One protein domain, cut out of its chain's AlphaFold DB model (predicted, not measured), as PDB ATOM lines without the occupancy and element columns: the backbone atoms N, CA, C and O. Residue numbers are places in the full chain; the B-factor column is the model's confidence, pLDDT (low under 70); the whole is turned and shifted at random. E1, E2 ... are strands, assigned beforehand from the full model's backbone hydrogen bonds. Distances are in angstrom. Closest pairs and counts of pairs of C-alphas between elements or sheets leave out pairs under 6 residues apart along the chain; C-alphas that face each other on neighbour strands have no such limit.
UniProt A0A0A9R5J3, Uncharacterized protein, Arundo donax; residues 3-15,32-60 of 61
ATOM      1  N   LYS A   3     114.327 -19.576   0.511       82.31
ATOM      2  CA  LYS A   3     113.008 -20.152   0.781       82.31
ATOM      3  C   LYS A   3     112.093 -19.043   1.273       82.31
ATOM      4  O   LYS A   3     112.472 -18.281   2.159       82.31
ATOM      5  N   LYS A   4     110.909 -18.947   0.670       85.88
ATOM      6  CA  LYS A   4     109.834 -18.077   1.141       85.88
ATOM      7  C   LYS A   4     108.928 -18.902   2.048       85.88
ATOM      8  O   LYS A   4     108.326 -19.873   1.593       85.88
ATOM      9  N   GLU A   5     108.884 -18.544   3.322       84.31
ATOM     10  CA  GLU A   5     107.996 -19.154   4.304       84.31
ATOM     11  C   GLU A   5     106.551 -18.664   4.110       84.31
ATOM     12  O   GLU A   5     106.284 -17.701   3.383       84.31
ATOM     13  N   ARG A   6     105.587 -19.355   4.730       80.88
ATOM     14  CA  ARG A   6     104.146 -19.066   4.562       80.88
ATOM     15  C   ARG A   6     103.737 -17.683   5.080       80.88
ATOM     16  O   ARG A   6     102.748 -17.135   4.611       80.88
ATOM     17  N   ASP A   7     104.505 -17.129   6.012       89.50
ATOM     18  CA  ASP A   7     104.360 -15.772   6.552       89.50
ATOM     19  C   ASP A   7     104.952 -14.686   5.629       89.50
ATOM     20  O   ASP A   7     104.884 -13.499   5.930       89.50
ATOM     21  N   GLY A   8     105.528 -15.083   4.489       85.62
ATOM     22  CA  GLY A   8     106.163 -14.185   3.531       85.62
ATOM     23  C   GLY A   8     107.638 -13.904   3.813       85.62
ATOM     24  O   GLY A   8     108.284 -13.267   2.977       85.62
ATOM     25  N   THR A   9     108.193 -14.413   4.915       90.06
ATOM     26  CA  THR A   9     109.603 -14.241   5.267       90.06
ATOM     27  C   THR A   9     110.489 -14.989   4.271       90.06
ATOM     28  O   THR A   9     110.303 -16.180   4.021       90.06
ATOM     29  N   ILE A  10     111.474 -14.300   3.688       85.62
ATOM     30  CA  ILE A  10     112.450 -14.911   2.778       85.62
ATOM     31  C   ILE A  10     113.730 -15.186   3.560       85.62
ATOM     32  O   ILE A  10     114.429 -14.261   3.967       85.62
ATOM     33  N   GLN A  11     114.057 -16.462   3.735       81.69
ATOM     34  CA  GLN A  11     115.270 -16.891   4.421       81.69
ATOM     35  C   GLN A  11     116.291 -17.419   3.414       81.69
ATOM     36  O   GLN A  11     115.980 -18.233   2.536       81.69
ATOM     37  N   LYS A  12     117.536 -16.949   3.532       82.88
ATOM     38  CA  LYS A  12     118.666 -17.498   2.782       82.88
ATOM     39  C   LYS A  12     119.021 -18.849   3.393       82.88
ATOM     40  O   LYS A  12     119.541 -18.899   4.503       82.88
ATOM     41  N   LEU A  13     118.784 -19.934   2.659       75.75
ATOM     42  CA  LEU A  13     119.281 -21.242   3.062       75.75
ATOM     43  C   LEU A  13     120.795 -21.276   2.863       75.75
ATOM     44  O   LEU A  13     121.293 -21.236   1.728       75.75
ATOM     45  N   VAL A  14     121.499 -21.345   3.987       74.31
ATOM     46  CA  VAL A  14     122.907 -21.715   4.063       74.31
ATOM     47  C   VAL A  14     122.931 -23.204   4.367       74.31
ATOM     48  O   VAL A  14     122.574 -23.620   5.465       74.31
ATOM     49  N   PHE A  15     123.282 -24.010   3.373       66.69
ATOM     50  CA  PHE A  15     123.430 -25.445   3.577       66.69
ATOM     51  C   PHE A  15     124.755 -25.711   4.294       66.69
ATOM     52  O   PHE A  15     125.792 -25.155   3.919       66.69
ATOM     53  N   VAL A  32     112.057 -39.687  -6.087       90.38
ATOM     54  CA  VAL A  32     113.003 -38.606  -6.382       90.38
ATOM     55  C   VAL A  32     112.764 -38.096  -7.794       90.38
ATOM     56  O   VAL A  32     112.800 -38.875  -8.743       90.38
ATOM     57  N   ASP A  33     112.575 -36.786  -7.919       93.56
ATOM     58  CA  ASP A  33     112.599 -36.077  -9.197       93.56
ATOM     59  C   ASP A  33     113.955 -35.401  -9.409       93.56
ATOM     60  O   ASP A  33     114.678 -35.081  -8.460       93.56
ATOM     61  N   ALA A  34     114.293 -35.143 -10.671       92.44
ATOM     62  CA  ALA A  34     115.538 -34.487 -11.038       92.44
ATOM     63  C   ALA A  34     115.345 -33.480 -12.176       92.44
ATOM     64  O   ALA A  34     114.621 -33.726 -13.140       92.44
ATOM     65  N   PHE A  35     116.053 -32.353 -12.083       93.44
ATOM     66  CA  PHE A  35     116.149 -31.371 -13.162       93.44
ATOM     67  C   PHE A  35     117.419 -31.615 -13.963       93.44
ATOM     68  O   PHE A  35     118.530 -31.438 -13.452       93.44
ATOM     69  N   PHE A  36     117.251 -31.993 -15.227       93.94
ATOM     70  CA  PHE A  36     118.366 -32.316 -16.103       93.94
ATOM     71  C   PHE A  36     118.756 -31.156 -17.019       93.94
ATOM     72  O   PHE A  36     117.917 -30.375 -17.462       93.94
ATOM     73  N   SER A  37     120.040 -31.087 -17.358       94.12
ATOM     74  CA  SER A  37     120.543 -30.289 -18.476       94.12
ATOM     75  C   SER A  37     121.532 -31.091 -19.302       94.12
ATOM     76  O   SER A  37     122.323 -31.856 -18.748       94.12
ATOM     77  N   LEU A  38     121.534 -30.859 -20.609       95.00
ATOM     78  CA  LEU A  38     122.610 -31.310 -21.477       95.00
ATOM     79  C   LEU A  38     123.787 -30.343 -21.347       95.00
ATOM     80  O   LEU A  38     123.613 -29.129 -21.433       95.00
ATOM     81  N   GLN A  39     124.980 -30.882 -21.127       93.00
ATOM     82  CA  GLN A  39     126.215 -30.107 -21.065       93.00
ATOM     83  C   GLN A  39     127.270 -30.731 -21.965       93.00
ATOM     84  O   GLN A  39     127.297 -31.948 -22.146       93.00
ATOM     85  N   ILE A  40     128.164 -29.896 -22.491       92.75
ATOM     86  CA  ILE A  40     129.357 -30.376 -23.182       92.75
ATOM     87  C   ILE A  40     130.268 -31.042 -22.147       92.75
ATOM     88  O   ILE A  40     130.427 -30.565 -21.021       92.75
ATOM     89  N   TYR A  41     130.838 -32.167 -22.535       89.38
ATOM     90  CA  TYR A  41     131.831 -32.909 -21.787       89.38
ATOM     91  C   TYR A  41     133.065 -33.046 -22.667       89.38
ATOM     92  O   TYR A  41     132.943 -33.463 -23.812       89.38
ATOM     93  N   ASP A  42     134.229 -32.691 -22.139       88.38
ATOM     94  CA  ASP A  42     135.515 -32.948 -22.779       88.38
ATOM     95  C   ASP A  42     136.409 -33.623 -21.746       88.38
ATOM     96  O   ASP A  42     136.842 -33.012 -20.766       88.38
ATOM     97  N   TYR A  43     136.600 -34.925 -21.918       86.75
ATOM     98  CA  TYR A  43     137.461 -35.718 -21.057       86.75
ATOM     99  C   TYR A  43     138.393 -36.541 -21.911       86.75
ATOM    100  O   TYR A  43     137.949 -37.288 -22.781       86.75
ATOM    101  N   GLN A  44     139.690 -36.413 -21.636       88.12
ATOM    102  CA  GLN A  44     140.740 -37.139 -22.348       88.12
ATOM    103  C   GLN A  44     140.619 -37.017 -23.880       88.12
ATOM    104  O   GLN A  44     140.821 -37.995 -24.590       88.12
ATOM    105  N   GLN A  45     140.301 -35.817 -24.384       84.38
ATOM    106  CA  GLN A  45     140.105 -35.528 -25.816       84.38
ATOM    107  C   GLN A  45     138.880 -36.209 -26.454       84.38
ATOM    108  O   GLN A  45     138.756 -36.230 -27.677       84.38
ATOM    109  N   ASN A  46     137.958 -36.747 -25.653       82.62
ATOM    110  CA  ASN A  46     136.681 -37.259 -26.132       82.62
ATOM    111  C   ASN A  46     135.570 -36.243 -25.833       82.62
ATOM    112  O   ASN A  46     135.025 -36.203 -24.724       82.62
ATOM    113  N   ALA A  47     135.261 -35.407 -26.827       88.81
ATOM    114  CA  ALA A  47     134.176 -34.441 -26.747       88.81
ATOM    115  C   ALA A  47     132.817 -35.138 -26.908       88.81
ATOM    116  O   ALA A  47     132.610 -35.943 -27.815       88.81
ATOM    117  N   GLY A  48     131.865 -34.799 -26.046       91.06
ATOM    118  CA  GLY A  48     130.525 -35.366 -26.077       91.06
ATOM    119  C   GLY A  48     129.502 -34.507 -25.352       91.06
ATOM    120  O   GLY A  48     129.791 -33.413 -24.863       91.06
ATOM    121  N   ILE A  49     128.280 -35.022 -25.278       93.69
ATOM    122  CA  ILE A  49     127.187 -34.412 -24.526       93.69
ATOM    123  C   ILE A  49     126.901 -35.315 -23.330       93.69
ATOM    124  O   ILE A  49     126.647 -36.507 -23.496       93.69
ATOM    125  N   ARG A  50     126.931 -34.751 -22.121       92.62
ATOM    126  CA  ARG A  50     126.530 -35.435 -20.888       92.62
ATOM    127  C   ARG A  50     125.176 -34.924 -20.410       92.62
ATOM    128  O   ARG A  50     124.890 -33.730 -20.488       92.62
ATOM    129  N   LEU A  51     124.371 -35.827 -19.863       93.94
ATOM    130  CA  LEU A  51     123.164 -35.482 -19.121       93.94
ATOM    131  C   LEU A  51     123.546 -35.231 -17.657       93.94
ATOM    132  O   LEU A  51     124.110 -36.108 -17.007       93.94
ATOM    133  N   VAL A  52     123.267 -34.036 -17.142       92.56
ATOM    134  CA  VAL A  52     123.612 -33.630 -15.769       92.56
ATOM    135  C   VAL A  52     122.342 -33.374 -14.978       92.56
ATOM    136  O   VAL A  52     121.515 -32.576 -15.410       92.56
ATOM    137  N   ALA A  53     122.202 -34.012 -13.815       93.06
ATOM    138  CA  ALA A  53     121.178 -33.668 -12.833       93.06
ATOM    139  C   ALA A  53     121.666 -32.479 -11.990       93.06
ATOM    140  O   ALA A  53     122.572 -32.623 -11.173       93.06
ATOM    141  N   ASN A  54     121.085 -31.299 -12.199       90.62
ATOM    142  CA  ASN A  54     121.490 -30.072 -11.500       90.62
ATOM    143  C   ASN A  54     120.820 -29.917 -10.129       90.62
ATOM    144  O   ASN A  54     121.305 -29.177  -9.277       90.62
ATOM    145  N   MET A  55     119.677 -30.572  -9.937       90.19
ATOM    146  CA  MET A  55     118.893 -30.517  -8.710       90.19
ATOM    147  C   MET A  55     118.118 -31.819  -8.551       90.19
ATOM    148  O   MET A  55     117.521 -32.293  -9.516       90.19
ATOM    149  N   LEU A  56     118.119 -32.353  -7.331       88.25
ATOM    150  CA  LEU A  56     117.291 -33.479  -6.913       88.25
ATOM    151  C   LEU A  56     116.201 -32.969  -5.968       88.25
ATOM    152  O   LEU A  56     116.475 -32.145  -5.093       88.25
ATOM    153  N   VAL A  57     114.981 -33.462  -6.143       89.88
ATOM    154  CA  VAL A  57     113.843 -33.201  -5.258       89.88
ATOM    155  C   VAL A  57     113.394 -34.534  -4.686       89.88
ATOM    156  O   VAL A  57     112.926 -35.397  -5.421       89.88
ATOM    157  N   ILE A  58     113.567 -34.706  -3.378       90.31
ATOM    158  CA  ILE A  58     113.171 -35.923  -2.668       90.31
ATOM    159  C   ILE A  58     111.778 -35.699  -2.086       90.31
ATOM    160  O   ILE A  58     111.571 -34.789  -1.281       90.31
ATOM    161  N   HIS A  59     110.833 -36.547  -2.476       87.75
ATOM    162  CA  HIS A  59     109.484 -36.560  -1.928       87.75
ATOM    163  C   HIS A  59     109.442 -37.518  -0.743       87.75
ATOM    164  O   HIS A  59     109.247 -38.722  -0.912       87.75
ATOM    165  N   SER A  60     109.651 -36.977   0.458       80.44
ATOM    166  CA  SER A  60     109.314 -37.687   1.694       80.44
ATOM    167  C   SER A  60     107.800 -37.685   1.872       80.44
ATOM    168  O   SER A  60     107.156 -36.658   1.646       80.44
TER     169      SER A  60
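This is residues 3 to 15 and 32 to 60 of the 61 residues of an uncharacterized protein of Arundo donax (UniProt A0A0A9R5J3). A long two-strand hairpin, E2 and E3, makes the larger piece, and a small separate piece, residues 3 to 15, folds back on itself beyond one end of it, with no contact between its strand E1 and the hairpin. In the small piece residues 3 to 4 pair with residues 10 to 11 of E1, and the turn of residues 5 to 10 sticks out. The printed part has 42 residues, with three named strands in the order E1, E2, E3 and no named helix; the class is all strand, and the one sheet, of order E2 - E3, is antiparallel. The whole is extended, a rod spanning 52 by 22 by 15 A, with a radius of gyration of the C-alphas of 16.8 A.

The printed part begins at Lys 3, whose C-alpha is at (113.008, -20.152, 0.781). E1 is residues 10 to 12, 6.7 A from first to last C-alpha, and begins at C-alpha 10 at (112.450, -14.911, 2.778). E2 is residues 32 to 43, 28.7 A long, and begins at C-alpha 32 at (113.003, -38.606, -6.382). E3 is residues 46 to 59, 36.4 A long, the longest strand by residues with 14, and ends at C-alpha 59 at (109.484, -36.560, -1.928).

Residues 3 to 4 pair with residues 10 to 11 of E1, antiparallel, while E1 pairs with no named strand. E1 is apart from E2 and apart from E3. E2 bends by 73 degrees at residue 40. E2 and E3 form a hairpin, joined by a tight link of 2 residues, Gln 44 and Gln 45. They are antiparallel, with 161 degrees between their N-to-C directions. C-alphas 32 and 58 face each other at 4.6 A, and C-alphas 43 and 46 at 5.4 A. Backbone N 33 and O 57, at 2.9 A, and N 41 and O 48, at 2.8 A, are within hydrogen-bond range. C-alphas 35 and 55 face each other at 5.3 A, and C-alphas 36 and 53 at 4.5 A; N 54 and O 35 are 2.8 A apart.

The two C-alphas farthest apart are those of Asp 7 and Gln 45, at 52.1 A, while the first and last printed C-alphas, of Lys 3 and Ser 60, are 17.9 A apart. Residues 16 to 31 are cut out and not printed, and C-alphas 15 and 32 are 19.5 A apart across the cut. The link from E1 to E2 runs across this cut. Residues 5 to 10 stand free. The mean pLDDT of the printed part is 87.8, and the one printed residue under 70 is Phe 15.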